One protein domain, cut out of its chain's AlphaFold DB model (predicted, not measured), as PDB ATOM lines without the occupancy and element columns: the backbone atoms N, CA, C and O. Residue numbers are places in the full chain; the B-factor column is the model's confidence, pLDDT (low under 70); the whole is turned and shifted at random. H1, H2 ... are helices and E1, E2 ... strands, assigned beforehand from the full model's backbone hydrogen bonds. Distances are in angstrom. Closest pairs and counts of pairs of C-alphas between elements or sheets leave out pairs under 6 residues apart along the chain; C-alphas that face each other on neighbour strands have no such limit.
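What this domain is: This is residues 376 to 567 of the 1055 residues of a protein of Rhizoclosmatium globosum (UniProt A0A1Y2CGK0). A strongly twisted sheet of six strands is the middle of three layers, with helices H1 and H3 on one face, H2 and H5 on the other. H4 packs on H2 and H5 and only grazes the sheet; the small hairpin of E7 and E8 packs, through E8, on H5 and edge strand E6. The 192 printed residues include five named helices and eight named strands, in the order E1 H1 E2 H2 E3 H3 E4 E5 H4 H5 E6 E7 E8, class mixed. The large sheet, E2 E1 E3 E5 E4 E6, is mixed. The whole is compact, radius of gyration of the C-alphas 15.7 A, spans 44 by 36 by 34 A.

How they stand to each other: E1, residues 377 to 382, H1, residues 387 to 401, and E2, residues 404 to 408, make a strand-helix-strand unit, two parallel neighbour strands joined through a helix, with a right-handed crossover; N 381 and O 406 are 2.9 A apart. H1's height over the sheet is 9.4 A. H2, residues 413 to 427, is on the opposite face and leads to E3, residues 430 to 433, in a split right-handed unit, E1 standing between E2 and E3; N 380 and O 432 are 2.8 A apart. H3, residues 448 to 459, on the same face as H1, leads to E4, residues 465 to 469, in a split strand-helix-strand unit of E3, H3 and E4 with a left-handed crossover, E5, residues 479 to 482, standing between E3 and E4 in the sheet. E5 is antiparallel to E3, N 431 to O 481 2.9 A, and to E4, N 466 to O 480 2.8 A. H4, residues 483 to 498, touches H2, closest C-alphas Leu 425 and Arg 483, 5.0 A. H5, residues 506 to 519, touches H4 with residues 512 to 517 alone, closest C-alphas Phe 492 and Phe 513, 6.5 A, at a steep tilt of 55 degrees. E6, residues 526 to 530, is parallel to E4, N 467 to O 527 2.9 A. E7, residues 556 to 558, and E8, residues 564 to 566, are an antiparallel hairpin, N 557 to O 565 2.8 A. H3 has every O i to N i+4 pair within hydrogen-bond range; H1 has 9 of 11, H2 8 of 11, H4 10 of 12, H5 9 of 10.

Where its parts are: E1 begins at C-alpha 377 (-16.505, 23.800, -7.983) and E8 ends at C-alpha 566 (-32.128, 41.773, -23.504). H4 is 23.7 A long, H1 20.5 A.

The domain as a whole: The printed part has no cut. The long links are E3 to H3 and E6 to E7, 25 residues. Mean pLDDT of the printed part is 75.7; residues 442 to 462 and 554 to 567 are among those under 70.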
ATOM      1  N   THR A 376     -18.725  23.199  -3.901       77.00
ATOM      2  CA  THR A 376     -17.968  22.316  -4.777       77.00
ATOM      3  C   THR A 376     -17.935  22.954  -6.161       77.00
ATOM      4  O   THR A 376     -18.975  23.250  -6.748       77.00
ATOM      5  N   LEU A 377     -16.731  23.218  -6.664       85.25
ATOM      6  CA  LEU A 377     -16.505  23.800  -7.983       85.25
ATOM      7  C   LEU A 377     -15.803  22.771  -8.863       85.25
ATOM      8  O   LEU A 377     -14.821  22.167  -8.429       85.25
ATOM      9  N   ALA A 378     -16.269  22.613 -10.098       89.62
ATOM     10  CA  ALA A 378     -15.494  21.960 -11.147       89.62
ATOM     11  C   ALA A 378     -15.150  22.957 -12.255       89.62
ATOM     12  O   ALA A 378     -16.023  23.676 -12.741       89.62
ATOM     13  N   LEU A 379     -13.886  22.972 -12.667       91.06
ATOM     14  CA  LEU A 379     -13.419  23.621 -13.885       91.06
ATOM     15  C   LEU A 379     -13.516  22.625 -15.028       91.06
ATOM     16  O   LEU A 379     -12.961  21.530 -14.946       91.06
ATOM     17  N   ILE A 380     -14.185  23.024 -16.100       92.88
ATOM     18  CA  ILE A 380     -14.364  22.218 -17.298       92.88
ATOM     19  C   ILE A 380     -13.497  22.814 -18.399       92.88
ATOM     20  O   ILE A 380     -13.649  23.980 -18.760       92.88
ATOM     21  N   SER A 381     -12.560  22.012 -18.893       92.88
ATOM     22  CA  SER A 381     -11.702  22.317 -20.040       92.88
ATOM     23  C   SER A 381     -11.974  21.342 -21.172       92.88
ATOM     24  O   SER A 381     -12.451  20.239 -20.919       92.88
ATOM     25  N   PHE A 382     -11.629  21.724 -22.399       91.62
ATOM     26  CA  PHE A 382     -11.692  20.820 -23.539       91.62
ATOM     27  C   PHE A 382     -10.294  20.334 -23.936       91.62
ATOM     28  O   PHE A 382      -9.306  21.033 -23.720       91.62
ATOM     29  N   GLU A 383     -10.210  19.136 -24.513       91.06
ATOM     30  CA  GLU A 383      -8.966  18.541 -25.036       91.06
ATOM     31  C   GLU A 383      -8.317  19.385 -26.142       91.06
ATOM     32  O   GLU A 383      -7.128  19.248 -26.416       91.06
ATOM     33  N   SER A 384      -9.091  20.273 -26.770       87.81
ATOM     34  CA  SER A 384      -8.613  21.241 -27.752       87.81
ATOM     35  C   SER A 384      -7.799  22.393 -27.139       87.81
ATOM     36  O   SER A 384      -7.117  23.103 -27.879       87.81
ATOM     37  N   ALA A 385      -7.817  22.573 -25.813       88.25
ATOM     38  CA  ALA A 385      -6.980  23.551 -25.124       88.25
ATOM     39  C   ALA A 385      -5.492  23.155 -25.152       88.25
ATOM     40  O   ALA A 385      -5.135  21.980 -25.062       88.25
ATOM     41  N   SER A 386      -4.599  24.149 -25.236       91.50
ATOM     42  CA  SER A 386      -3.154  23.891 -25.234       91.50
ATOM     43  C   SER A 386      -2.680  23.274 -23.908       91.50
ATOM     44  O   SER A 386      -3.272  23.515 -22.853       91.50
ATOM     45  N   VAL A 387      -1.576  22.520 -23.940       92.12
ATOM     46  CA  VAL A 387      -0.972  21.918 -22.734       92.12
ATOM     47  C   VAL A 387      -0.620  22.986 -21.695       92.12
ATOM     48  O   VAL A 387      -0.906  22.808 -20.511       92.12
ATOM     49  N   ASP A 388      -0.069  24.118 -22.134       90.19
ATOM     50  CA  ASP A 388       0.266  25.238 -21.250       90.19
ATOM     51  C   ASP A 388      -1.000  25.822 -20.614       90.19
ATOM     52  O   ASP A 388      -1.054  26.056 -19.404       90.19
ATOM     53  N   THR A 389      -2.066  25.974 -21.402       89.12
ATOM     54  CA  THR A 389      -3.362  26.440 -20.911       89.12
ATOM     55  C   THR A 389      -3.940  25.498 -19.857       89.12
ATOM     56  O   THR A 389      -4.319  25.951 -18.773       89.12
ATOM     57  N   ILE A 390      -3.977  24.191 -20.138       90.25
ATOM     58  CA  ILE A 390      -4.435  23.160 -19.196       90.25
ATOM     59  C   ILE A 390      -3.610  23.229 -17.907       90.25
ATOM     60  O   ILE A 390      -4.191  23.266 -16.823       90.25
ATOM     61  N   SER A 391      -2.286  23.374 -18.012       90.44
ATOM     62  CA  SER A 391      -1.388  23.482 -16.859       90.44
ATOM     63  C   SER A 391      -1.709  24.679 -15.951       90.44
ATOM     64  O   SER A 391      -1.699  24.548 -14.721       90.44
ATOM     65  N   THR A 392      -2.077  25.841 -16.510       89.94
ATOM     66  CA  THR A 392      -2.499  26.988 -15.676       89.94
ATOM     67  C   THR A 392      -3.781  26.699 -14.884       89.94
ATOM     68  O   THR A 392      -3.902  27.105 -13.726       89.94
ATOM     69  N   ARG A 393      -4.724  25.948 -15.464       89.31
ATOM     70  CA  ARG A 393      -6.004  25.572 -14.833       89.31
ATOM     71  C   ARG A 393      -5.825  24.480 -13.785       89.31
ATOM     72  O   ARG A 393      -6.434  24.548 -12.716       89.31
ATOM     73  N   GLU A 394      -4.944  23.518 -14.043       87.12
ATOM     74  CA  GLU A 394      -4.513  22.528 -13.053       87.12
ATOM     75  C   GLU A 394      -3.846  23.219 -11.859       87.12
ATOM     76  O   GLU A 394      -4.144  22.919 -10.703       87.12
ATOM     77  N   THR A 395      -2.998  24.215 -12.120       85.56
ATOM     78  CA  THR A 395      -2.357  25.010 -11.066       85.56
ATOM     79  C   THR A 395      -3.395  25.739 -10.211       85.56
ATOM     80  O   THR A 395      -3.344  25.647  -8.988       85.56
ATOM     81  N   PHE A 396      -4.373  26.409 -10.827       84.31
ATOM     82  CA  PHE A 396      -5.442  27.100 -10.098       84.31
ATOM     83  C   PHE A 396      -6.334  26.133  -9.301       84.31
ATOM     84  O   PHE A 396      -6.543  26.326  -8.107       84.31
ATOM     85  N   SER A 397      -6.810  25.052  -9.924       83.62
ATOM     86  CA  SER A 397      -7.671  24.058  -9.258       83.62
ATOM     87  C   SER A 397      -6.975  23.370  -8.076       83.62
ATOM     88  O   SER A 397      -7.587  23.152  -7.025       83.62
ATOM     89  N   SER A 398      -5.680  23.071  -8.218       78.56
ATOM     90  CA  SER A 398      -4.869  22.416  -7.188       78.56
ATOM     91  C   SER A 398      -4.389  23.364  -6.084       78.56
ATOM     92  O   SER A 398      -4.152  22.902  -4.954       78.56
ATOM     93  N   TYR A 399      -4.272  24.666  -6.360       77.00
ATOM     94  CA  TYR A 399      -3.962  25.673  -5.350       77.00
ATOM     95  C   TYR A 399      -5.114  25.761  -4.353       77.00
ATOM     96  O   TYR A 399      -6.260  25.958  -4.731       77.00
ATOM     97  N   GLY A 400      -4.837  25.572  -3.060       66.81
ATOM     98  CA  GLY A 400      -5.876  25.618  -2.022       66.81
ATOM     99  C   GLY A 400      -6.989  24.566  -2.158       66.81
ATOM    100  O   GLY A 400      -7.969  24.645  -1.423       66.81
ATOM    101  N   ALA A 401      -6.850  23.591  -3.071       75.88
ATOM    102  CA  ALA A 401      -7.893  22.619  -3.412       75.88
ATOM    103  C   ALA A 401      -9.227  23.289  -3.794       75.88
ATOM    104  O   ALA A 401     -10.301  22.901  -3.323       75.88
ATOM    105  N   GLN A 402      -9.155  24.344  -4.603       71.88
ATOM    106  CA  GLN A 402     -10.309  25.187  -4.904       71.88
ATOM    107  C   GLN A 402     -11.374  24.476  -5.735       71.88
ATOM    108  O   GLN A 402     -12.568  24.640  -5.464       71.88
ATOM    109  N   ALA A 403     -10.955  23.664  -6.706       84.06
ATOM    110  CA  ALA A 403     -11.853  23.024  -7.657       84.06
ATOM    111  C   ALA A 403     -11.354  21.641  -8.084       84.06
ATOM    112  O   ALA A 403     -10.161  21.353  -8.025       84.06
ATOM    113  N   ALA A 404     -12.269  20.802  -8.567       85.75
ATOM    114  CA  ALA A 404     -11.899  19.704  -9.453       85.75
ATOM    115  C   ALA A 404     -11.607  20.266 -10.853       85.75
ATOM    116  O   ALA A 404     -12.241  21.234 -11.269       85.75
ATOM    117  N   HIS A 405     -10.683  19.663 -11.593       91.06
ATOM    118  CA  HIS A 405     -10.435  20.010 -12.993       91.06
ATOM    119  C   HIS A 405     -10.757  18.806 -13.867       91.06
ATOM    120  O   HIS A 405     -10.234  17.716 -13.658       91.06
ATOM    121  N   ILE A 406     -11.686  19.002 -14.798       89.81
ATOM    122  CA  ILE A 406     -12.214  17.966 -15.675       89.81
ATOM    123  C   ILE A 406     -11.940  18.389 -17.115       89.81
ATOM    124  O   ILE A 406     -12.285  19.500 -17.521       89.81
ATOM    125  N   ILE A 407     -11.321  17.491 -17.878       91.88
ATOM    126  CA  ILE A 407     -11.018  17.679 -19.297       91.88
ATOM    127  C   ILE A 407     -11.993  16.818 -20.102       91.88
ATOM    128  O   ILE A 407     -12.166  15.637 -19.802       91.88
ATOM    129  N   LEU A 408     -12.657  17.420 -21.087       90.50
ATOM    130  CA  LEU A 408     -13.656  16.777 -21.938       90.50
ATOM    131  C   LEU A 408     -13.256  16.839 -23.412       90.50
ATOM    132  O   LEU A 408     -12.640  17.817 -23.832       90.50
ATOM    133  N   PRO A 409     -13.681  15.875 -24.242       89.19
ATOM    134  CA  PRO A 409     -13.612  16.051 -25.685       89.19
ATOM    135  C   PRO A 409     -14.491  17.235 -26.118       89.19
ATOM    136  O   PRO A 409     -15.528  17.523 -25.506       89.19
ATOM    137  N   SER A 410     -14.093  17.921 -27.189       82.56
ATOM    138  CA  SER A 410     -14.896  18.992 -27.787       82.56
ATOM    139  C   SER A 410     -16.243  18.429 -28.257       82.56
ATOM    140  O   SER A 410     -16.304  17.395 -28.924       82.56
ATOM    141  N   GLN A 411     -17.339  19.097 -27.906       86.19
ATOM    142  CA  GLN A 411     -18.697  18.624 -28.183       86.19
ATOM    143  C   GLN A 411     -19.661  19.797 -28.384       86.19
ATOM    144  O   GLN A 411     -19.375  20.912 -27.952       86.19
ATOM    145  N   SER A 412     -20.806  19.536 -29.026       88.25
ATOM    146  CA  SER A 412     -21.863  20.541 -29.217       88.25
ATOM    147  C   SER A 412     -22.440  21.028 -27.882       88.25
ATOM    148  O   SER A 412     -22.453  20.280 -26.897       88.25
ATOM    149  N   LEU A 413     -23.009  22.236 -27.859       87.38
ATOM    150  CA  LEU A 413     -23.687  22.790 -26.682       87.38
ATOM    151  C   LEU A 413     -24.737  21.844 -26.076       87.38
ATOM    152  O   LEU A 413     -24.810  21.698 -24.857       87.38
ATOM    153  N   VAL A 414     -25.554  21.194 -26.909       91.25
ATOM    154  CA  VAL A 414     -26.610  20.285 -26.430       91.25
ATOM    155  C   VAL A 414     -25.991  19.072 -25.743       91.25
ATOM    156  O   VAL A 414     -26.400  18.724 -24.637       91.25
ATOM    157  N   SER A 415     -24.968  18.462 -26.353       91.12
ATOM    158  CA  SER A 415     -24.219  17.348 -25.758       91.12
ATOM    159  C   SER A 415     -23.565  17.752 -24.437       91.12
ATOM    160  O   SER A 415     -23.720  17.046 -23.439       91.12
ATOM    161  N   LEU A 416     -22.920  18.924 -24.407       91.50
ATOM    162  CA  LEU A 416     -22.310  19.480 -23.205       91.50
ATOM    163  C   LEU A 416     -23.342  19.650 -22.092       91.50
ATOM    164  O   LEU A 416     -23.181  19.071 -21.025       91.50
ATOM    165  N   LEU A 417     -24.420  20.400 -22.328       93.19
ATOM    166  CA  LEU A 417     -25.433  20.671 -21.307       93.19
ATOM    167  C   LEU A 417     -26.136  19.400 -20.833       93.19
ATOM    168  O   LEU A 417     -26.422  19.276 -19.644       93.19
ATOM    169  N   THR A 418     -26.358  18.436 -21.728       92.94
ATOM    170  CA  THR A 418     -26.923  17.125 -21.379       92.94
ATOM    171  C   THR A 418     -26.004  16.389 -20.410       92.94
ATOM    172  O   THR A 418     -26.452  15.885 -19.375       92.94
ATOM    173  N   TRP A 419     -24.703  16.367 -20.700       89.75
ATOM    174  CA  TRP A 419     -23.708  15.723 -19.854       89.75
ATOM    175  C   TRP A 419     -23.523  16.450 -18.513       89.75
ATOM    176  O   TRP A 419     -23.586  15.820 -17.456       89.75
ATOM    177  N   LEU A 420     -23.398  17.783 -18.530       90.94
ATOM    178  CA  LEU A 420     -23.317  18.593 -17.312       90.94
ATOM    179  C   LEU A 420     -24.537  18.351 -16.417       90.94
ATOM    180  O   LEU A 420     -24.388  18.160 -15.217       90.94
ATOM    181  N   ASN A 421     -25.741  18.297 -16.980       90.56
ATOM    182  CA  ASN A 421     -26.977  18.157 -16.217       90.56
ATOM    183  C   ASN A 421     -27.245  16.746 -15.662       90.56
ATOM    184  O   ASN A 421     -27.783  16.606 -14.555       90.56
ATOM    185  N   SER A 422     -26.872  15.712 -16.417       87.00
ATOM    186  CA  SER A 422     -27.039  14.306 -16.021       87.00
ATOM    187  C   SER A 422     -25.922  13.798 -15.112       87.00
ATOM    188  O   SER A 422     -26.149  12.854 -14.362       87.00
ATOM    189  N   SER A 423     -24.741  14.421 -15.162       84.25
ATOM    190  CA  SER A 423     -23.557  13.971 -14.428       84.25
ATOM    191  C   SER A 423     -23.089  15.023 -13.432       84.25
ATOM    192  O   SER A 423     -23.284  14.857 -12.233       84.25
ATOM    193  N   LEU A 424     -22.504  16.128 -13.897       86.75
ATOM    194  CA  LEU A 424     -21.720  17.012 -13.033       86.75
ATOM    195  C   LEU A 424     -22.535  17.939 -12.125       86.75
ATOM    196  O   LEU A 424     -22.138  18.153 -10.984       86.75
ATOM    197  N   LEU A 425     -23.681  18.458 -12.572       86.06
ATOM    198  CA  LEU A 425     -24.539  19.322 -11.754       86.06
ATOM    199  C   LEU A 425     -25.170  18.550 -10.584       86.06
ATOM    200  O   LEU A 425     -25.645  19.166  -9.638       86.06
ATOM    201  N   LEU A 426     -25.149  17.211 -10.601       80.00
ATOM    202  CA  LEU A 426     -25.480  16.399  -9.425       80.00
ATOM    203  C   LEU A 426     -24.359  16.386  -8.379       80.00
ATOM    204  O   LEU A 426     -24.651  16.241  -7.198       80.00
ATOM    205  N   GLN A 427     -23.100  16.536  -8.798       78.50
ATOM    206  CA  GLN A 427     -21.919  16.331  -7.945       78.50
ATOM    207  C   GLN A 427     -21.300  17.646  -7.466       78.50
ATOM    208  O   GLN A 427     -20.790  17.713  -6.354       78.50
ATOM    209  N   TYR A 428     -21.410  18.717  -8.260       84.25
ATOM    210  CA  TYR A 428     -20.827  20.029  -7.962       84.25
ATOM    211  C   TYR A 428     -21.901  21.107  -7.806       84.25
ATOM    212  O   TYR A 428     -22.952  21.030  -8.442       84.25
ATOM    213  N   ASP A 429     -21.654  22.087  -6.940       81.06
ATOM    214  CA  ASP A 429     -22.527  23.246  -6.728       81.06
ATOM    215  C   ASP A 429     -22.377  24.266  -7.856       81.06
ATOM    216  O   ASP A 429     -23.345  24.924  -8.229       81.06
ATOM    217  N   PHE A 430     -21.170  24.375  -8.413       87.38
ATOM    218  CA  PHE A 430     -20.877  25.213  -9.563       87.38
ATOM    219  C   PHE A 430     -20.020  24.475 -10.586       87.38
ATOM    220  O   PHE A 430     -19.073  23.770 -10.236       87.38
ATOM    221  N   LEU A 431     -20.319  24.703 -11.861       91.38
ATOM    222  CA  LEU A 431     -19.500  24.253 -12.983       91.38
ATOM    223  C   LEU A 431     -19.022  25.469 -13.756       91.38
ATOM    224  O   LEU A 431     -19.841  26.245 -14.244       91.38
ATOM    225  N   TRP A 432     -17.707  25.633 -13.861       91.69
ATOM    226  CA  TRP A 432     -17.090  26.688 -14.647       91.69
ATOM    227  C   TRP A 432     -16.593  26.117 -15.963       91.69
ATOM    228  O   TRP A 432     -15.587  25.414 -16.005       91.69
ATOM    229  N   VAL A 433     -17.303  26.416 -17.039       92.00
ATOM    230  CA  VAL A 433     -16.910  26.023 -18.386       92.00
ATOM    231  C   VAL A 433     -16.021  27.103 -18.984       92.00
ATOM    232  O   VAL A 433     -16.427  28.262 -19.099       92.00
ATOM    233  N   LEU A 434     -14.798  26.711 -19.334       89.50
ATOM    234  CA  LEU A 434     -13.757  27.582 -19.863       89.50
ATOM    235  C   LEU A 434     -13.557  27.303 -21.358       89.50
ATOM    236  O   LEU A 434     -13.514  26.145 -21.770       89.50
ATOM    237  N   SER A 435     -13.387  28.355 -22.162       87.75
ATOM    238  CA  SER A 435     -12.931  28.220 -23.554       87.75
ATOM    239  C   SER A 435     -11.514  27.670 -23.624       87.75
ATOM    240  O   SER A 435     -10.814  27.662 -22.623       87.75
ATOM    241  N   ASP A 436     -11.026  27.297 -24.803       86.25
ATOM    242  CA  ASP A 436      -9.658  26.782 -24.985       86.25
ATOM    243  C   ASP A 436      -8.546  27.808 -24.725       86.25
ATOM    244  O   ASP A 436      -7.415  27.424 -24.440       86.25
ATOM    245  N   ALA A 437      -8.879  29.099 -24.753       83.25
ATOM    246  CA  ALA A 437      -7.940  30.211 -24.602       83.25
ATOM    247  C   ALA A 437      -7.827  30.752 -23.161       83.25
ATOM    248  O   ALA A 437      -6.932  31.531 -22.856       83.25
ATOM    249  N   ALA A 438      -8.724  30.357 -22.249       86.25
ATOM    250  CA  ALA A 438      -8.727  30.868 -20.875       86.25
ATOM    251  C   ALA A 438      -7.522  30.382 -20.055       86.25
ATOM    252  O   ALA A 438      -7.425  29.191 -19.748       86.25
ATOM    253  N   ILE A 439      -6.636  31.294 -19.655       85.88
ATOM    254  CA  ILE A 439      -5.455  31.007 -18.827       85.88
ATOM    255  C   ILE A 439      -5.587  31.656 -17.448       85.88
ATOM    256  O   ILE A 439      -6.020  32.798 -17.334       85.88
ATOM    257  N   PHE A 440      -5.185  30.966 -16.384       83.06
ATOM    258  CA  PHE A 440      -5.105  31.588 -15.057       83.06
ATOM    259  C   PHE A 440      -3.760  32.300 -14.900       83.06
ATOM    260  O   PHE A 440      -2.702  31.695 -15.095       83.06
ATOM    261  N   ARG A 441      -3.784  33.594 -14.555       73.56
ATOM    262  CA  ARG A 441      -2.554  34.326 -14.209       73.56
ATOM    263  C   ARG A 441      -2.106  33.873 -12.810       73.56
ATOM    264  O   ARG A 441      -2.933  33.447 -12.011       73.56
ATOM    265  N   THR A 442      -0.801  33.925 -12.529       59.69
ATOM    266  CA  THR A 442      -0.183  33.448 -11.269       59.69
ATOM    267  C   THR A 442      -1.012  33.765 -10.018       59.69
ATOM    268  O   THR A 442      -1.570  34.861  -9.929       59.69
ATOM    269  N   PRO A 443      -1.069  32.849  -9.034       53.16
ATOM    270  CA  PRO A 443      -2.177  32.775  -8.098       53.16
ATOM    271  C   PRO A 443      -2.165  33.980  -7.145       53.16
ATOM    272  O   PRO A 443      -1.230  34.136  -6.366       53.16
ATOM    273  N   SER A 444      -3.242  34.773  -7.131       55.06
ATOM    274  CA  SER A 444      -3.682  35.468  -5.904       55.06
ATOM    275  C   SER A 444      -5.089  34.996  -5.484       55.06
ATOM    276  O   SER A 444      -6.026  35.792  -5.456       55.06
ATOM    277  N   PRO A 445      -5.229  33.713  -5.116       54.19
ATOM    278  CA  PRO A 445      -6.472  33.012  -4.766       54.19
ATOM    279  C   PRO A 445      -7.196  33.546  -3.531       54.19
ATOM    280  O   PRO A 445      -8.277  33.067  -3.175       54.19
ATOM    281  N   SER A 446      -6.613  34.540  -2.862       55.88
ATOM    282  CA  SER A 446      -7.227  35.269  -1.759       55.88
ATOM    283  C   SER A 446      -8.542  35.956  -2.153       55.88
ATOM    284  O   SER A 446      -9.336  36.270  -1.264       55.88
ATOM    285  N   LEU A 447      -8.820  36.145  -3.451       59.22
ATOM    286  CA  LEU A 447     -10.013  36.841  -3.942       59.22
ATOM    287  C   LEU A 447     -11.112  35.912  -4.467       59.22
ATOM    288  O   LEU A 447     -12.287  36.291  -4.405       59.22
ATOM    289  N   PHE A 448     -10.797  34.702  -4.933       68.25
ATOM    290  CA  PHE A 448     -11.801  33.855  -5.573       68.25
ATOM    291  C   PHE A 448     -12.887  33.344  -4.623       68.25
ATOM    292  O   PHE A 448     -14.064  33.403  -4.962       68.25
ATOM    293  N   HIS A 449     -12.553  32.916  -3.403       61.06
ATOM    294  CA  HIS A 449     -13.573  32.488  -2.430       61.06
ATOM    295  C   HIS A 449     -14.506  33.621  -1.977       61.06
ATOM    296  O   HIS A 449     -15.723  33.411  -1.975       61.06
ATOM    297  N   PRO A 450     -14.001  34.828  -1.656       61.50
ATOM    298  CA  PRO A 450     -14.844  36.007  -1.489       61.50
ATOM    299  C   PRO A 450     -15.710  36.295  -2.718       61.50
ATOM    300  O   PRO A 450     -16.879  36.640  -2.570       61.50
ATOM    301  N   THR A 451     -15.168  36.092  -3.923       67.94
ATOM    302  CA  THR A 451     -15.894  36.291  -5.183       67.94
ATOM    303  C   THR A 451     -16.993  35.249  -5.380       67.94
ATOM    304  O   THR A 451     -18.105  35.633  -5.708       67.94
ATOM    305  N   LEU A 452     -16.755  33.963  -5.111       66.75
ATOM    306  CA  LEU A 452     -17.781  32.913  -5.131       66.75
ATOM    307  C   LEU A 452     -18.847  33.141  -4.057       66.75
ATOM    308  O   LEU A 452     -20.030  32.931  -4.313       66.75
ATOM    309  N   LYS A 453     -18.447  33.600  -2.864       61.62
ATOM    310  CA  LYS A 453     -19.377  34.013  -1.806       61.62
ATOM    311  C   LYS A 453     -20.256  35.162  -2.287       61.62
ATOM    312  O   LYS A 453     -21.464  35.111  -2.097       61.62
ATOM    313  N   GLU A 454     -19.666  36.168  -2.921       64.81
ATOM    314  CA  GLU A 454     -20.383  37.318  -3.467       64.81
ATOM    315  C   GLU A 454     -21.274  36.921  -4.654       64.81
ATOM    316  O   GLU A 454     -22.428  37.328  -4.713       64.81
ATOM    317  N   MET A 455     -20.794  36.057  -5.554       69.62
ATOM    318  CA  MET A 455     -21.573  35.462  -6.642       69.62
ATOM    319  C   MET A 455     -22.775  34.703  -6.078       69.62
ATOM    320  O   MET A 455     -23.901  34.951  -6.492       69.62
ATOM    321  N   ARG A 456     -22.583  33.844  -5.073       64.38
ATOM    322  CA  ARG A 456     -23.674  33.092  -4.441       64.38
ATOM    323  C   ARG A 456     -24.623  33.988  -3.643       64.38
ATOM    324  O   ARG A 456     -25.828  33.777  -3.684       64.38
ATOM    325  N   LYS A 457     -24.109  35.023  -2.966       61.31
ATOM    326  CA  LYS A 457     -24.923  36.052  -2.297       61.31
ATOM    327  C   LYS A 457     -25.810  36.779  -3.309       61.31
ATOM    328  O   LYS A 457     -26.995  36.954  -3.047       61.31
ATOM    329  N   ARG A 458     -25.258  37.145  -4.472       58.94
ATOM    330  CA  ARG A 458     -26.000  37.754  -5.589       58.94
ATOM    331  C   ARG A 458     -26.994  36.790  -6.228       58.94
ATOM    332  O   ARG A 458     -28.059  37.224  -6.645       58.94
ATOM    333  N   ALA A 459     -26.663  35.502  -6.286       55.28
ATOM    334  CA  ALA A 459     -27.532  34.469  -6.839       55.28
ATOM    335  C   ALA A 459     -28.703  34.076  -5.923       55.28
ATOM    336  O   ALA A 459     -29.714  33.557  -6.397       55.28
ATOM    337  N   GLY A 460     -28.575  34.276  -4.609       57.16
ATOM    338  CA  GLY A 460     -29.499  33.701  -3.632       57.16
ATOM    339  C   GLY A 460     -29.469  32.163  -3.652       57.16
ATOM    340  O   GLY A 460     -28.445  31.551  -3.939       57.16
ATOM    341  N   LEU A 461     -30.607  31.524  -3.356       53.97
ATOM    342  CA  LEU A 461     -30.831  30.082  -3.597       53.97
ATOM    343  C   LEU A 461     -31.307  29.816  -5.044       53.97
ATOM    344  O   LEU A 461     -31.980  28.820  -5.295       53.97
ATOM    345  N   GLY A 462     -31.063  30.756  -5.961       60.56
ATOM    346  CA  GLY A 462     -31.628  30.770  -7.305       60.56
ATOM    347  C   GLY A 462     -30.839  29.962  -8.334       60.56
ATOM    348  O   GLY A 462     -29.673  29.612  -8.158       60.56
ATOM    349  N   ASP A 463     -31.499  29.711  -9.456       74.50
ATOM    350  CA  ASP A 463     -30.992  29.064 -10.660       74.50
ATOM    351  C   ASP A 463     -30.238  30.066 -11.553       74.50
ATOM    352  O   ASP A 463     -30.803  30.666 -12.480       74.50
ATOM    353  N   VAL A 464     -28.946  30.254 -11.252       80.00
ATOM    354  CA  VAL A 464     -28.125  31.341 -11.808       80.00
ATOM    355  C   VAL A 464     -27.060  30.854 -12.786       80.00
ATOM    356  O   VAL A 464     -26.370  29.856 -12.565       80.00
ATOM    357  N   LEU A 465     -26.909  31.620 -13.866       86.44
ATOM    358  CA  LEU A 465     -25.850  31.519 -14.857       86.44
ATOM    359  C   LEU A 465     -25.011  32.801 -14.815       86.44
ATOM    360  O   LEU A 465     -25.529  33.900 -15.021       86.44
ATOM    361  N   PHE A 466     -23.712  32.671 -14.567       85.62
ATOM    362  CA  PHE A 466     -22.750  33.757 -14.690       85.62
ATOM    363  C   PHE A 466     -22.021  33.646 -16.024       85.62
ATOM    364  O   PHE A 466     -21.525  32.581 -16.377       85.62
ATOM    365  N   VAL A 467     -21.910  34.750 -16.747       85.44
ATOM    366  CA  VAL A 467     -21.121  34.847 -17.982       85.44
ATOM    367  C   VAL A 467     -20.102  35.973 -17.836       85.44
ATOM    368  O   VAL A 467     -20.345  36.950 -17.126       85.44
ATOM    369  N   PHE A 468     -18.939  35.858 -18.470       82.75
ATOM    370  CA  PHE A 468     -17.800  36.729 -18.164       82.75
ATOM    371  C   PHE A 468     -17.385  37.605 -19.344       82.75
ATOM    372  O   PHE A 468     -17.003  37.092 -20.376       82.75
ATOM    373  N   GLN A 469     -17.363  38.930 -19.221       79.19
ATOM    374  CA  GLN A 469     -16.904  39.834 -20.293       79.19
ATOM    375  C   GLN A 469     -15.375  39.822 -20.429       79.19
ATOM    376  O   GLN A 469     -14.701  40.793 -20.071       79.19
ATOM    377  N   ASP A 470     -14.835  38.687 -20.849       78.94
ATOM    378  CA  ASP A 470     -13.414  38.366 -20.951       78.94
ATOM    379  C   ASP A 470     -12.853  38.697 -22.346       78.94
ATOM    380  O   ASP A 470     -11.734  39.184 -22.437       78.94
ATOM    381  N   CYS A 471     -13.658  38.591 -23.407       75.50
ATOM    382  CA  CYS A 471     -13.235  38.910 -24.775       75.50
ATOM    383  C   CYS A 471     -13.478  40.366 -25.206       75.50
ATOM    384  O   CYS A 471     -12.585  41.051 -25.700       75.50
ATOM    385  N   ALA A 472     -14.706  40.864 -25.054       73.62
ATOM    386  CA  ALA A 472     -15.089  42.218 -25.457       73.62
ATOM    387  C   ALA A 472     -16.227  42.729 -24.557       73.62
ATOM    388  O   ALA A 472     -16.852  41.927 -23.861       73.62
ATOM    389  N   PRO A 473     -16.587  44.029 -24.593       70.56
ATOM    390  CA  PRO A 473     -17.693  44.568 -23.789       70.56
ATOM    391  C   PRO A 473     -19.046  43.871 -23.999       70.56
ATOM    392  O   PRO A 473     -19.973  44.097 -23.226       70.56
ATOM    393  N   THR A 474     -19.170  43.063 -25.051       69.75
ATOM    394  CA  THR A 474     -20.369  42.316 -25.428       69.75
ATOM    395  C   THR A 474     -20.086  40.850 -25.761       69.75
ATOM    396  O   THR A 474     -20.955  40.186 -26.310       69.75
ATOM    397  N   LYS A 475     -18.888  40.327 -25.472       73.88
ATOM    398  CA  LYS A 475     -18.536  38.938 -25.791       73.88
ATOM    399  C   LYS A 475     -17.908  38.239 -24.601       73.88
ATOM    400  O   LYS A 475     -17.097  38.840 -23.897       73.88
ATOM    401  N   THR A 476     -18.274  36.978 -24.433       79.94
ATOM    402  CA  THR A 476     -17.702  36.073 -23.438       79.94
ATOM    403  C   THR A 476     -17.312  34.751 -24.077       79.94
ATOM    404  O   THR A 476     -17.947  34.355 -25.051       79.94
ATOM    405  N   ALA A 477     -16.289  34.081 -23.554       79.12
ATOM    406  CA  ALA A 477     -15.932  32.723 -23.961       79.12
ATOM    407  C   ALA A 477     -16.071  31.693 -22.823       79.12
ATOM    408  O   ALA A 477     -15.817  30.505 -23.010       79.12
ATOM    409  N   SER A 478     -16.500  32.119 -21.636       87.25
ATOM    410  CA  SER A 478     -16.630  31.250 -20.468       87.25
ATOM    411  C   SER A 478     -17.915  31.529 -19.692       87.25
ATOM    412  O   SER A 478     -18.470  32.630 -19.717       87.25
ATOM    413  N   PHE A 479     -18.413  30.524 -18.978       89.31
ATOM    414  CA  PHE A 479     -19.578  30.686 -18.112       89.31
ATOM    415  C   PHE A 479     -19.489  29.792 -16.882       89.31
ATOM    416  O   PHE A 479     -18.865  28.734 -16.894       89.31
ATOM    417  N   LEU A 480     -20.136  30.223 -15.808       89.50
ATOM    418  CA  LEU A 480     -20.244  29.508 -14.547       89.50
ATOM    419  C   LEU A 480     -21.727  29.269 -14.261       89.50
ATOM    420  O   LEU A 480     -22.506  30.214 -14.199       89.50
ATOM    421  N   ILE A 481     -22.129  28.015 -14.096       90.44
ATOM    422  CA  ILE A 481     -23.529  27.622 -13.888       90.44
ATOM    423  C   ILE A 481     -23.709  26.967 -12.518       90.44
ATOM    424  O   ILE A 481     -22.865  26.169 -12.104       90.44
ATOM    425  N   SER A 482     -24.791  27.310 -11.808       88.44
ATOM    426  CA  SER A 482     -25.113  26.706 -10.509       88.44
ATOM    427  C   SER A 482     -25.861  25.375 -10.643       88.44
ATOM    428  O   SER A 482     -26.565  25.127 -11.622       88.44
ATOM    429  N   ARG A 483     -25.760  24.514  -9.628       86.31
ATOM    430  CA  ARG A 483     -26.532  23.265  -9.510       86.31
ATOM    431  C   ARG A 483     -28.038  23.494  -9.592       86.31
ATOM    432  O   ARG A 483     -28.762  22.698 -10.184       86.31
ATOM    433  N   GLU A 484     -28.532  24.570  -9.003       84.88
ATOM    434  CA  GLU A 484     -29.953  24.914  -8.985       84.88
ATOM    435  C   GLU A 484     -30.482  25.207 -10.400       84.88
ATOM    436  O   GLU A 484     -31.668  25.021 -10.674       84.88
ATOM    437  N   ALA A 485     -29.594  25.550 -11.341       86.94
ATOM    438  CA  ALA A 485     -29.928  25.770 -12.743       86.94
ATOM    439  C   ALA A 485     -30.382  24.517 -13.505       86.94
ATOM    440  O   ALA A 485     -30.894  24.649 -14.619       86.94
ATOM    441  N   ARG A 486     -30.257  23.311 -12.930       90.12
ATOM    442  CA  ARG A 486     -30.649  22.046 -13.583       90.12
ATOM    443  C   ARG A 486     -32.070  22.058 -14.136       90.12
ATOM    444  O   ARG A 486     -32.281  21.603 -15.252       90.12
ATOM    445  N   GLY A 487     -33.031  22.623 -13.402       87.00
ATOM    446  CA  GLY A 487     -34.413  22.738 -13.879       87.00
ATOM    447  C   GLY A 487     -34.517  23.547 -15.177       87.00
ATOM    448  O   GLY A 487     -35.151  23.112 -16.134       87.00
ATOM    449  N   LYS A 488     -33.824  24.689 -15.258       87.81
ATOM    450  CA  LYS A 488     -33.762  25.510 -16.478       87.81
ATOM    451  C   LYS A 488     -32.998  24.829 -17.607       87.81
ATOM    452  O   LYS A 488     -33.422  24.931 -18.753       87.81
ATOM    453  N   VAL A 489     -31.905  24.131 -17.294       91.19
ATOM    454  CA  VAL A 489     -31.144  23.360 -18.289       91.19
ATOM    455  C   VAL A 489     -32.014  22.247 -18.877       91.19
ATOM    456  O   VAL A 489     -32.076  22.131 -20.095       91.19
ATOM    457  N   ASN A 490     -32.749  21.500 -18.047       91.12
ATOM    458  CA  ASN A 490     -33.723  20.500 -18.498       91.12
ATOM    459  C   ASN A 490     -34.769  21.112 -19.425       91.12
ATOM    460  O   ASN A 490     -34.932  20.652 -20.549       91.12
ATOM    461  N   ASN A 491     -35.412  22.196 -18.992       88.94
ATOM    462  CA  ASN A 491     -36.446  22.844 -19.793       88.94
ATOM    463  C   ASN A 491     -35.904  23.358 -21.137       88.94
ATOM    464  O   ASN A 491     -36.597  23.297 -22.154       88.94
ATOM    465  N   PHE A 492     -34.663  23.854 -21.162       92.50
ATOM    466  CA  PHE A 492     -33.983  24.231 -22.397       92.50
ATOM    467  C   PHE A 492     -33.753  23.018 -23.307       92.50
ATOM    468  O   PHE A 492     -34.112  23.080 -24.482       92.50
ATOM    469  N   LEU A 493     -33.195  21.924 -22.779       93.12
ATOM    470  CA  LEU A 493     -32.923  20.700 -23.542       93.12
ATOM    471  C   LEU A 493     -34.215  20.107 -24.126       93.12
ATOM    472  O   LEU A 493     -34.279  19.848 -25.327       93.12
ATOM    473  N   GLU A 494     -35.274  20.008 -23.319       91.56
ATOM    474  CA  GLU A 494     -36.602  19.560 -23.758       91.56
ATOM    475  C   GLU A 494     -37.188  20.475 -24.840       91.56
ATOM    476  O   GLU A 494     -37.782  20.009 -25.812       91.56
ATOM    477  N   ALA A 495     -37.016  21.794 -24.714       87.94
ATOM    478  CA  ALA A 495     -37.484  22.741 -25.719       87.94
ATOM    479  C   ALA A 495     -36.692  22.643 -27.031       87.94
ATOM    480  O   ALA A 495     -37.277  22.816 -28.102       87.94
ATOM    481  N   VAL A 496     -35.386  22.380 -26.974       89.56
ATOM    482  CA  VAL A 496     -34.556  22.156 -28.166       89.56
ATOM    483  C   VAL A 496     -35.009  20.894 -28.897       89.56
ATOM    484  O   VAL A 496     -35.183  20.931 -30.117       89.56
ATOM    485  N   GLU A 497     -35.264  19.814 -28.161       90.25
ATOM    486  CA  GLU A 497     -35.765  18.556 -28.715       90.25
ATOM    487  C   GLU A 497     -37.168  18.729 -29.317       90.25
ATOM    488  O   GLU A 497     -37.378  18.476 -30.506       90.25
ATOM    489  N   LYS A 498     -38.118  19.267 -28.541       90.19
ATOM    490  CA  LYS A 498     -39.523  19.431 -28.944       90.19
ATOM    491  C   LYS A 498     -39.711  20.331 -30.165       90.19
ATOM    492  O   LYS A 498     -40.610  20.091 -30.967       90.19
ATOM    493  N   ASN A 499     -38.896  21.375 -30.302       88.81
ATOM    494  CA  ASN A 499     -38.997  22.320 -31.417       88.81
ATOM    495  C   ASN A 499     -38.124  21.928 -32.623       88.81
ATOM    496  O   ASN A 499     -38.048  22.688 -33.587       88.81
ATOM    497  N   GLY A 500     -37.454  20.768 -32.587       85.56
ATOM    498  CA  GLY A 500     -36.579  20.316 -33.672       85.56
ATOM    499  C   GLY A 500     -35.332  21.187 -33.856       85.56
ATOM    500  O   GLY A 500     -34.779  21.257 -34.950       85.56
ATOM    501  N   HIS A 501     -34.882  21.871 -32.801       87.00
ATOM    502  CA  HIS A 501     -33.701  22.734 -32.837       87.00
ATOM    503  C   HIS A 501     -32.388  21.978 -32.597       87.00
ATOM    504  O   HIS A 501     -31.336  22.603 -32.625       87.00
ATOM    505  N   ALA A 502     -32.410  20.657 -32.402       83.12
ATOM    506  CA  ALA A 502     -31.202  19.864 -32.149       83.12
ATOM    507  C   ALA A 502     -30.127  19.980 -33.256       83.12
ATOM    508  O   ALA A 502     -28.951  19.786 -32.974       83.12
ATOM    509  N   GLY A 503     -30.519  20.317 -34.492       82.38
ATOM    510  CA  GLY A 503     -29.606  20.578 -35.615       82.38
ATOM    511  C   GLY A 503     -29.389  22.061 -35.940       82.38
ATOM    512  O   GLY A 503     -28.915  22.372 -37.029       82.38
ATOM    513  N   ALA A 504     -29.803  22.983 -35.066       85.88
ATOM    514  CA  ALA A 504     -29.580  24.410 -35.273       85.88
ATOM    515  C   ALA A 504     -28.094  24.772 -35.112       85.88
ATOM    516  O   ALA A 504     -27.364  24.134 -34.357       85.88
ATOM    517  N   GLU A 505     -27.671  25.837 -35.795       83.00
ATOM    518  CA  GLU A 505     -26.332  26.416 -35.652       83.00
ATOM    519  C   GLU A 505     -26.014  26.755 -34.184       83.00
ATOM    520  O   GLU A 505     -26.869  27.252 -33.444       83.00
ATOM    521  N   GLU A 506     -24.764  26.543 -33.767       81.12
ATOM    522  CA  GLU A 506     -24.336  26.642 -32.363       81.12
ATOM    523  C   GLU A 506     -24.651  28.015 -31.745       81.12
ATOM    524  O   GLU A 506     -25.149  28.113 -30.623       81.12
ATOM    525  N   TRP A 507     -24.453  29.097 -32.505       76.19
ATOM    526  CA  TRP A 507     -24.748  30.461 -32.056       76.19
ATOM    527  C   TRP A 507     -26.248  30.698 -31.792       76.19
ATOM    528  O   TRP A 507     -26.603  31.487 -30.913       76.19
ATOM    529  N   VAL A 508     -27.138  29.997 -32.508       79.94
ATOM    530  CA  VAL A 508     -28.593  30.051 -32.280       79.94
ATOM    531  C   VAL A 508     -28.931  29.355 -30.969       79.94
ATOM    532  O   VAL A 508     -29.684  29.899 -30.157       79.94
ATOM    533  N   LEU A 509     -28.349  28.177 -30.737       83.69
ATOM    534  CA  LEU A 509     -28.542  27.412 -29.505       83.69
ATOM    535  C   LEU A 509     -28.045  28.187 -28.280       83.69
ATOM    536  O   LEU A 509     -28.747  28.226 -27.271       83.69
ATOM    537  N   TRP A 510     -26.913  28.884 -28.390       83.94
ATOM    538  CA  TRP A 510     -26.410  29.781 -27.346       83.94
ATOM    539  C   TRP A 510     -27.356  30.944 -27.052       83.94
ATOM    540  O   TRP A 510     -27.671  31.203 -25.890       83.94
ATOM    541  N   GLY A 511     -27.859  31.621 -28.088       81.00
ATOM    542  CA  GLY A 511     -28.830  32.703 -27.916       81.00
ATOM    543  C   GLY A 511     -30.115  32.229 -27.228       81.00
ATOM    544  O   GLY A 511     -30.639  32.907 -26.340       81.00
ATOM    545  N   LEU A 512     -30.596  31.035 -27.587       82.69
ATOM    546  CA  LEU A 512     -31.742  30.408 -26.932       82.69
ATOM    547  C   LEU A 512     -31.433  30.057 -25.474       82.69
ATOM    548  O   LEU A 512     -32.222  30.416 -24.601       82.69
ATOM    549  N   PHE A 513     -30.291  29.426 -25.200       87.50
ATOM    550  CA  PHE A 513     -29.866  29.038 -23.856       87.50
ATOM    551  C   PHE A 513     -29.790  30.242 -22.909       87.50
ATOM    552  O   PHE A 513     -30.429  30.237 -21.858       87.50
ATOM    553  N   LEU A 514     -29.110  31.318 -23.314       84.88
ATOM    554  CA  LEU A 514     -29.024  32.544 -22.513       84.88
ATOM    555  C   LEU A 514     -30.412  33.153 -22.257       84.88
ATOM    556  O   LEU A 514     -30.690  33.608 -21.148       84.88
ATOM    557  N   SER A 515     -31.319  33.098 -23.240       80.69
ATOM    558  CA  SER A 515     -32.676  33.643 -23.094       80.69
ATOM    559  C   SER A 515     -33.532  32.923 -22.040       80.69
ATOM    560  O   SER A 515     -34.433  33.526 -21.456       80.69
ATOM    561  N   TRP A 516     -33.247  31.649 -21.745       79.81
ATOM    562  CA  TRP A 516     -33.940  30.902 -20.689       79.81
ATOM    563  C   TRP A 516     -33.596  31.408 -19.284       79.81
ATOM    564  O   TRP A 516     -34.435  31.347 -18.383       79.81
ATOM    565  N   PHE A 517     -32.403  31.978 -19.113       75.44
ATOM    566  CA  PHE A 517     -31.971  32.607 -17.865       75.44
ATOM    567  C   PHE A 517     -32.386  34.083 -17.760       75.44
ATOM    568  O   PHE A 517     -32.193  34.682 -16.707       75.44
ATOM    569  N   THR A 518     -33.018  34.655 -18.795       70.62
ATOM    570  CA  THR A 518     -33.528  36.041 -18.779       70.62
ATOM    571  C   THR A 518     -35.052  36.165 -18.851       70.62
ATOM    572  O   THR A 518     -35.591  37.162 -18.378       70.62
ATOM    573  N   ARG A 519     -35.777  35.197 -19.435       57.06
ATOM    574  CA  ARG A 519     -37.216  35.349 -19.746       57.06
ATOM    575  C   ARG A 519     -38.197  34.994 -18.623       57.06
ATOM    576  O   ARG A 519     -39.301  35.526 -18.645       57.06
ATOM    577  N   ASN A 520     -37.826  34.135 -17.668       49.59
ATOM    578  CA  ASN A 520     -38.786  33.523 -16.725       49.59
ATOM    579  C   ASN A 520     -38.435  33.646 -15.225       49.59
ATOM    580  O   ASN A 520     -39.183  33.147 -14.392       49.59
ATOM    581  N   GLY A 521     -37.341  34.316 -14.855       44.53
ATOM    582  CA  GLY A 521     -37.008  34.628 -13.460       44.53
ATOM    583  C   GLY A 521     -36.509  36.064 -13.396       44.53
ATOM    584  O   GLY A 521     -35.468  36.350 -13.979       44.53
ATOM    585  N   GLY A 522     -37.286  36.976 -12.801       47.00
ATOM    586  CA  GLY A 522     -36.997  38.416 -12.834       47.00
ATOM    587  C   GLY A 522     -35.553  38.737 -12.437       47.00
ATOM    588  O   GLY A 522     -35.073  38.133 -11.492       47.00
ATOM    589  N   ASP A 523     -34.900  39.645 -13.174       42.62
ATOM    590  CA  ASP A 523     -33.602  40.344 -12.988       42.62
ATOM    591  C   ASP A 523     -32.356  39.629 -12.409       42.62
ATOM    592  O   ASP A 523     -31.255  40.143 -12.575       42.62
ATOM    593  N   ALA A 524     -32.457  38.459 -11.781       52.12
ATOM    594  CA  ALA A 524     -31.424  37.897 -10.911       52.12
ATOM    595  C   ALA A 524     -30.732  36.635 -11.463       52.12
ATOM    596  O   ALA A 524     -29.729  36.209 -10.896       52.12
ATOM    597  N   CYS A 525     -31.225  36.032 -12.554       70.44
ATOM    598  CA  CYS A 525     -30.795  34.691 -12.986       70.44
ATOM    599  C   CYS A 525     -29.638  34.654 -14.005       70.44
ATOM    600  O   CYS A 525     -28.908  33.667 -14.035       70.44
ATOM    601  N   LEU A 526     -29.440  35.693 -14.823       77.56
ATOM    602  CA  LEU A 526     -28.258  35.837 -15.685       77.56
ATOM    603  C   LEU A 526     -27.405  36.997 -15.169       77.56
ATOM    604  O   LEU A 526     -27.842  38.144 -15.178       77.56
ATOM    605  N   GLN A 527     -26.180  36.703 -14.750       74.75
ATOM    606  CA  GLN A 527     -25.249  37.683 -14.199       74.75
ATOM    607  C   GLN A 527     -24.044  37.813 -15.125       74.75
ATOM    608  O   GLN A 527     -23.319  36.847 -15.348       74.75
ATOM    609  N   VAL A 528     -23.793  39.003 -15.665       73.06
ATOM    610  CA  VAL A 528     -22.612  39.227 -16.504       73.06
ATOM    611  C   VAL A 528     -21.545  39.954 -15.687       73.06
ATOM    612  O   VAL A 528     -21.740  41.081 -15.221       73.06
ATOM    613  N   LEU A 529     -20.404  39.301 -15.505       72.75
ATOM    614  CA  LEU A 529     -19.283  39.799 -14.714       72.75
ATOM    615  C   LEU A 529     -18.221  40.392 -15.631       72.75
ATOM    616  O   LEU A 529     -17.930  39.832 -16.682       72.75
ATOM    617  N   LYS A 530     -17.608  41.514 -15.250       69.81
ATOM    618  CA  LYS A 530     -16.480  42.056 -16.020       69.81
ATOM    619  C   LYS A 530     -15.293  41.093 -15.927       69.81
ATOM    620  O   LYS A 530     -14.810  40.851 -14.828       69.81
ATOM    621  N   GLY A 531     -14.844  40.572 -17.071       57.09
ATOM    622  CA  GLY A 531     -13.769  39.577 -17.151       57.09
ATOM    623  C   GLY A 531     -12.390  40.145 -16.818       57.09
ATOM    624  O   GLY A 531     -11.616  39.511 -16.111       57.09
ATOM    625  N   ARG A 532     -12.099  41.387 -17.239       56.41
ATOM    626  CA  ARG A 532     -10.815  42.054 -16.949       56.41
ATOM    627  C   ARG A 532     -10.699  42.380 -15.453       56.41
ATOM    628  O   ARG A 532     -11.245  43.386 -15.002       56.41
ATOM    629  N   GLY A 533      -9.992  41.529 -14.709       53.38
ATOM    630  CA  GLY A 533      -9.756  41.658 -13.263       53.38
ATOM    631  C   GLY A 533     -10.177  40.443 -12.427       53.38
ATOM    632  O   GLY A 533      -9.978  40.462 -11.215       53.38
ATOM    633  N   LEU A 534     -10.747  39.407 -13.045       59.16
ATOM    634  CA  LEU A 534     -10.931  38.095 -12.420       59.16
ATOM    635  C   LEU A 534      -9.642  37.264 -12.558       59.16
ATOM    636  O   LEU A 534      -8.757  37.626 -13.324       59.16
ATOM    637  N   GLU A 535      -9.503  36.175 -11.797       66.25
ATOM    638  CA  GLU A 535      -8.239  35.412 -11.665       66.25
ATOM    639  C   GLU A 535      -7.733  34.725 -12.962       66.25
ATOM    640  O   GLU A 535      -6.666  34.111 -12.960       66.25
ATOM    641  N   TYR A 536      -8.447  34.860 -14.084       72.56
ATOM    642  CA  TYR A 536      -8.065  34.332 -15.397       72.56
ATOM    643  C   TYR A 536      -8.156  35.404 -16.493       72.56
ATOM    644  O   TYR A 536      -8.810  36.435 -16.338       72.56
ATOM    645  N   ASP A 537      -7.466  35.150 -17.597       77.25
ATOM    646  CA  ASP A 537      -7.295  36.047 -18.729       77.25
ATOM    647  C   ASP A 537      -7.500  35.300 -20.053       77.25
ATOM    648  O   ASP A 537      -7.295  34.087 -20.133       77.25
ATOM    649  N   ILE A 538      -7.914  36.034 -21.083       78.44
ATOM    650  CA  ILE A 538      -8.077  35.542 -22.454       78.44
ATOM    651  C   ILE A 538      -7.479  36.594 -23.386       78.44
ATOM    652  O   ILE A 538      -7.807  37.777 -23.274       78.44
ATOM    653  N   SER A 539      -6.607  36.185 -24.309       71.81
ATOM    654  CA  SER A 539      -6.009  37.132 -25.252       71.81
ATOM    655  C   SER A 539      -7.055  37.673 -26.242       71.81
ATOM    656  O   SER A 539      -7.891  36.935 -26.769       71.81
ATOM    657  N   GLU A 540      -7.017  38.982 -26.523       66.81
ATOM    658  CA  GLU A 540      -7.953  39.613 -27.473       66.81
ATOM    659  C   GLU A 540      -7.806  39.045 -28.902       66.81
ATOM    660  O   GLU A 540      -8.788  38.985 -29.643       66.81
ATOM    661  N   GLU A 541      -6.603  38.597 -29.282       68.50
ATOM    662  CA  GLU A 541      -6.322  37.979 -30.584       68.50
ATOM    663  C   GLU A 541      -7.009  36.611 -30.722       68.50
ATOM    664  O   GLU A 541      -7.647  36.344 -31.743       68.50
ATOM    665  N   GLU A 542      -6.996  35.775 -29.682       66.12
ATOM    666  CA  GLU A 542      -7.695  34.480 -29.690       66.12
ATOM    667  C   GLU A 542      -9.220  34.643 -29.660       66.12
ATOM    668  O   GLU A 542      -9.940  33.842 -30.258       66.12
ATOM    669  N   CYS A 543      -9.725  35.738 -29.083       66.38
ATOM    670  CA  CYS A 543     -11.137  36.124 -29.171       66.38
ATOM    671  C   CYS A 543     -11.583  36.576 -30.578       66.38
ATOM    672  O   CYS A 543     -12.760  36.890 -30.774       66.38
ATOM    673  N   SER A 544     -10.676  36.660 -31.555       57.09
ATOM    674  CA  SER A 544     -10.981  37.063 -32.935       57.09
ATOM    675  C   SER A 544     -10.934  35.909 -33.948       57.09
ATOM    676  O   SER A 544     -11.366  36.081 -35.090       57.09
ATOM    677  N   GLY A 545     -10.469  34.722 -33.537       57.25
ATOM    678  CA  GLY A 545     -10.364  33.537 -34.391       57.25
ATOM    679  C   GLY A 545     -11.699  32.809 -34.592       57.25
ATOM    680  O   GLY A 545     -12.485  32.643 -33.662       57.25
ATOM    681  N   THR A 546     -11.945  32.308 -35.806       46.81
ATOM    682  CA  THR A 546     -13.178  31.602 -36.224       46.81
ATOM    683  C   THR A 546     -13.444  30.261 -35.528       46.81
ATOM    684  O   THR A 546     -14.464  29.641 -35.807       46.81
ATOM    685  N   ASN A 547     -12.557  29.807 -34.638       49.06
ATOM    686  CA  ASN A 547     -12.637  28.491 -33.990       49.06
ATOM    687  C   ASN A 547     -12.977  28.556 -32.486       49.06
ATOM    688  O   ASN A 547     -13.056  27.512 -31.848       49.06
ATOM    689  N   GLY A 548     -13.157  29.747 -31.901       52.78
ATOM    690  CA  GLY A 548     -13.395  29.911 -30.462       52.78
ATOM    691  C   GLY A 548     -14.871  30.120 -30.119       52.78
ATOM    692  O   GLY A 548     -15.533  30.955 -30.733       52.78
ATOM    693  N   TYR A 549     -15.369  29.393 -29.114       58.78
ATOM    694  CA  TYR A 549     -16.713  29.483 -28.523       58.78
ATOM    695  C   TYR A 549     -17.029  30.885 -27.958       58.78
ATOM    696  O   TYR A 549     -17.028  31.104 -26.752       58.78
ATOM    697  N   LEU A 550     -17.261  31.860 -28.835       63.78
ATOM    698  CA  LEU A 550     -17.601  33.235 -28.484       63.78
ATOM    699  C   LEU A 550     -19.115  33.383 -28.387       63.78
ATOM    700  O   LEU A 550     -19.833  33.229 -29.377       63.78
ATOM    701  N   PHE A 551     -19.599  33.763 -27.212       73.06
ATOM    702  CA  PHE A 551     -21.005  34.064 -26.982       73.06
ATOM    703  C   PHE A 551     -21.216  35.577 -27.087       73.06
ATOM    704  O   PHE A 551     -20.617  36.358 -26.340       73.06
ATOM    705  N   ASP A 552     -22.061  36.006 -28.029       67.75
ATOM    706  CA  ASP A 552     -22.472  37.406 -28.144       67.75
ATOM    707  C   ASP A 552     -23.523  37.720 -27.075       67.75
ATOM    708  O   ASP A 552     -24.706  37.403 -27.206       67.75
ATOM    709  N   VAL A 553     -23.075  38.360 -25.997       70.31
ATOM    710  CA  VAL A 553     -23.958  38.914 -24.970       70.31
ATOM    711  C   VAL A 553     -24.415  40.327 -25.318       70.31
ATOM    712  O   VAL A 553     -25.176  40.896 -24.555       70.31
ATOM    713  N   GLY A 554     -24.016  40.911 -26.455       56.53
ATOM    714  CA  GLY A 554     -24.395  42.262 -26.900       56.53
ATOM    715  C   GLY A 554     -25.877  42.443 -27.207       56.53
ATOM    716  O   GLY A 554     -26.381  43.568 -27.206       56.53
ATOM    717  N   GLY A 555     -26.598  41.334 -27.383       56.69
ATOM    718  CA  GLY A 555     -28.058  41.294 -27.335       56.69
ATOM    719  C   GLY A 555     -28.633  41.600 -25.948       56.69
ATOM    720  O   GLY A 555     -29.838  41.801 -25.851       56.69
ATOM    721  N   PHE A 556     -27.803  41.689 -24.904       53.84
ATOM    722  CA  PHE A 556     -28.137  41.965 -23.510       53.84
ATOM    723  C   PHE A 556     -27.272  43.133 -22.993       53.84
ATOM    724  O   PHE A 556     -26.054  43.126 -23.119       53.84
ATOM    725  N   GLY A 557     -27.868  44.187 -22.443       48.78
ATOM    726  CA  GLY A 557     -27.138  45.380 -22.010       48.78
ATOM    727  C   GLY A 557     -27.254  45.662 -20.522       48.78
ATOM    728  O   GLY A 557     -28.207  45.268 -19.849       48.78
ATOM    729  N   ARG A 558     -26.227  46.364 -20.043       42.62
ATOM    730  CA  ARG A 558     -26.010  46.764 -18.657       42.62
ATOM    731  C   ARG A 558     -26.894  47.956 -18.302       42.62
ATOM    732  O   ARG A 558     -26.768  49.008 -18.927       42.62
ATOM    733  N   ILE A 559     -27.722  47.827 -17.271       46.53
ATOM    734  CA  ILE A 559     -28.367  48.984 -16.627       46.53
ATOM    735  C   ILE A 559     -27.468  49.490 -15.487       46.53
ATOM    736  O   ILE A 559     -26.632  48.747 -14.973       46.53
ATOM    737  N   GLU A 560     -27.610  50.761 -15.092       36.31
ATOM    738  CA  GLU A 560     -26.712  51.493 -14.168       36.31
ATOM    739  C   GLU A 560     -26.449  50.813 -12.803       36.31
ATOM    740  O   GLU A 560     -25.541  51.226 -12.084       36.31
ATOM    741  N   LYS A 561     -27.178  49.742 -12.459       38.84
ATOM    742  CA  LYS A 561     -27.021  48.954 -11.225       38.84
ATOM    743  C   LYS A 561     -26.294  47.608 -11.368       38.84
ATOM    744  O   LYS A 561     -26.074  46.952 -10.361       38.84
ATOM    745  N   GLY A 562     -25.858  47.219 -12.568       42.31
ATOM    746  CA  GLY A 562     -25.149  45.948 -12.791       42.31
ATOM    747  C   GLY A 562     -26.030  44.774 -13.230       42.31
ATOM    748  O   GLY A 562     -25.474  43.730 -13.556       42.31
ATOM    749  N   ASP A 563     -27.347  44.969 -13.320       43.53
ATOM    750  CA  ASP A 563     -28.288  44.011 -13.908       43.53
ATOM    751  C   ASP A 563     -28.192  44.013 -15.445       43.53
ATOM    752  O   ASP A 563     -27.864  45.037 -16.064       43.53
ATOM    753  N   TRP A 564     -28.485  42.868 -16.068       46.88
ATOM    754  CA  TRP A 564     -28.403  42.671 -17.518       46.88
ATOM    755  C   TRP A 564     -29.754  42.263 -18.093       46.88
ATOM    756  O   TRP A 564     -30.391  41.331 -17.613       46.88
ATOM    757  N   ARG A 565     -30.198  42.956 -19.145       47.25
ATOM    758  CA  ARG A 565     -31.473  42.684 -19.832       47.25
ATOM    759  C   ARG A 565     -31.283  42.620 -21.331       47.25
ATOM    760  O   ARG A 565     -30.399  43.287 -21.846       47.25
ATOM    761  N   GLU A 566     -32.123  41.864 -22.034       45.12
ATOM    762  CA  GLU A 566     -32.128  41.773 -23.504       45.12
ATOM    763  C   GLU A 566     -32.299  43.186 -24.114       45.12
ATOM    764  O   GLU A 566     -33.366  43.791 -24.024       45.12
ATOM    765  N   VAL A 567     -31.234  43.743 -24.694       44.41
ATOM    766  CA  VAL A 567     -31.178  45.086 -25.288       44.41
ATOM    767  C   VAL A 567     -31.521  45.085 -26.776       44.41
ATOM    768  O   VAL A 567     -31.972  46.115 -27.280       44.41
TER     769      VAL A 567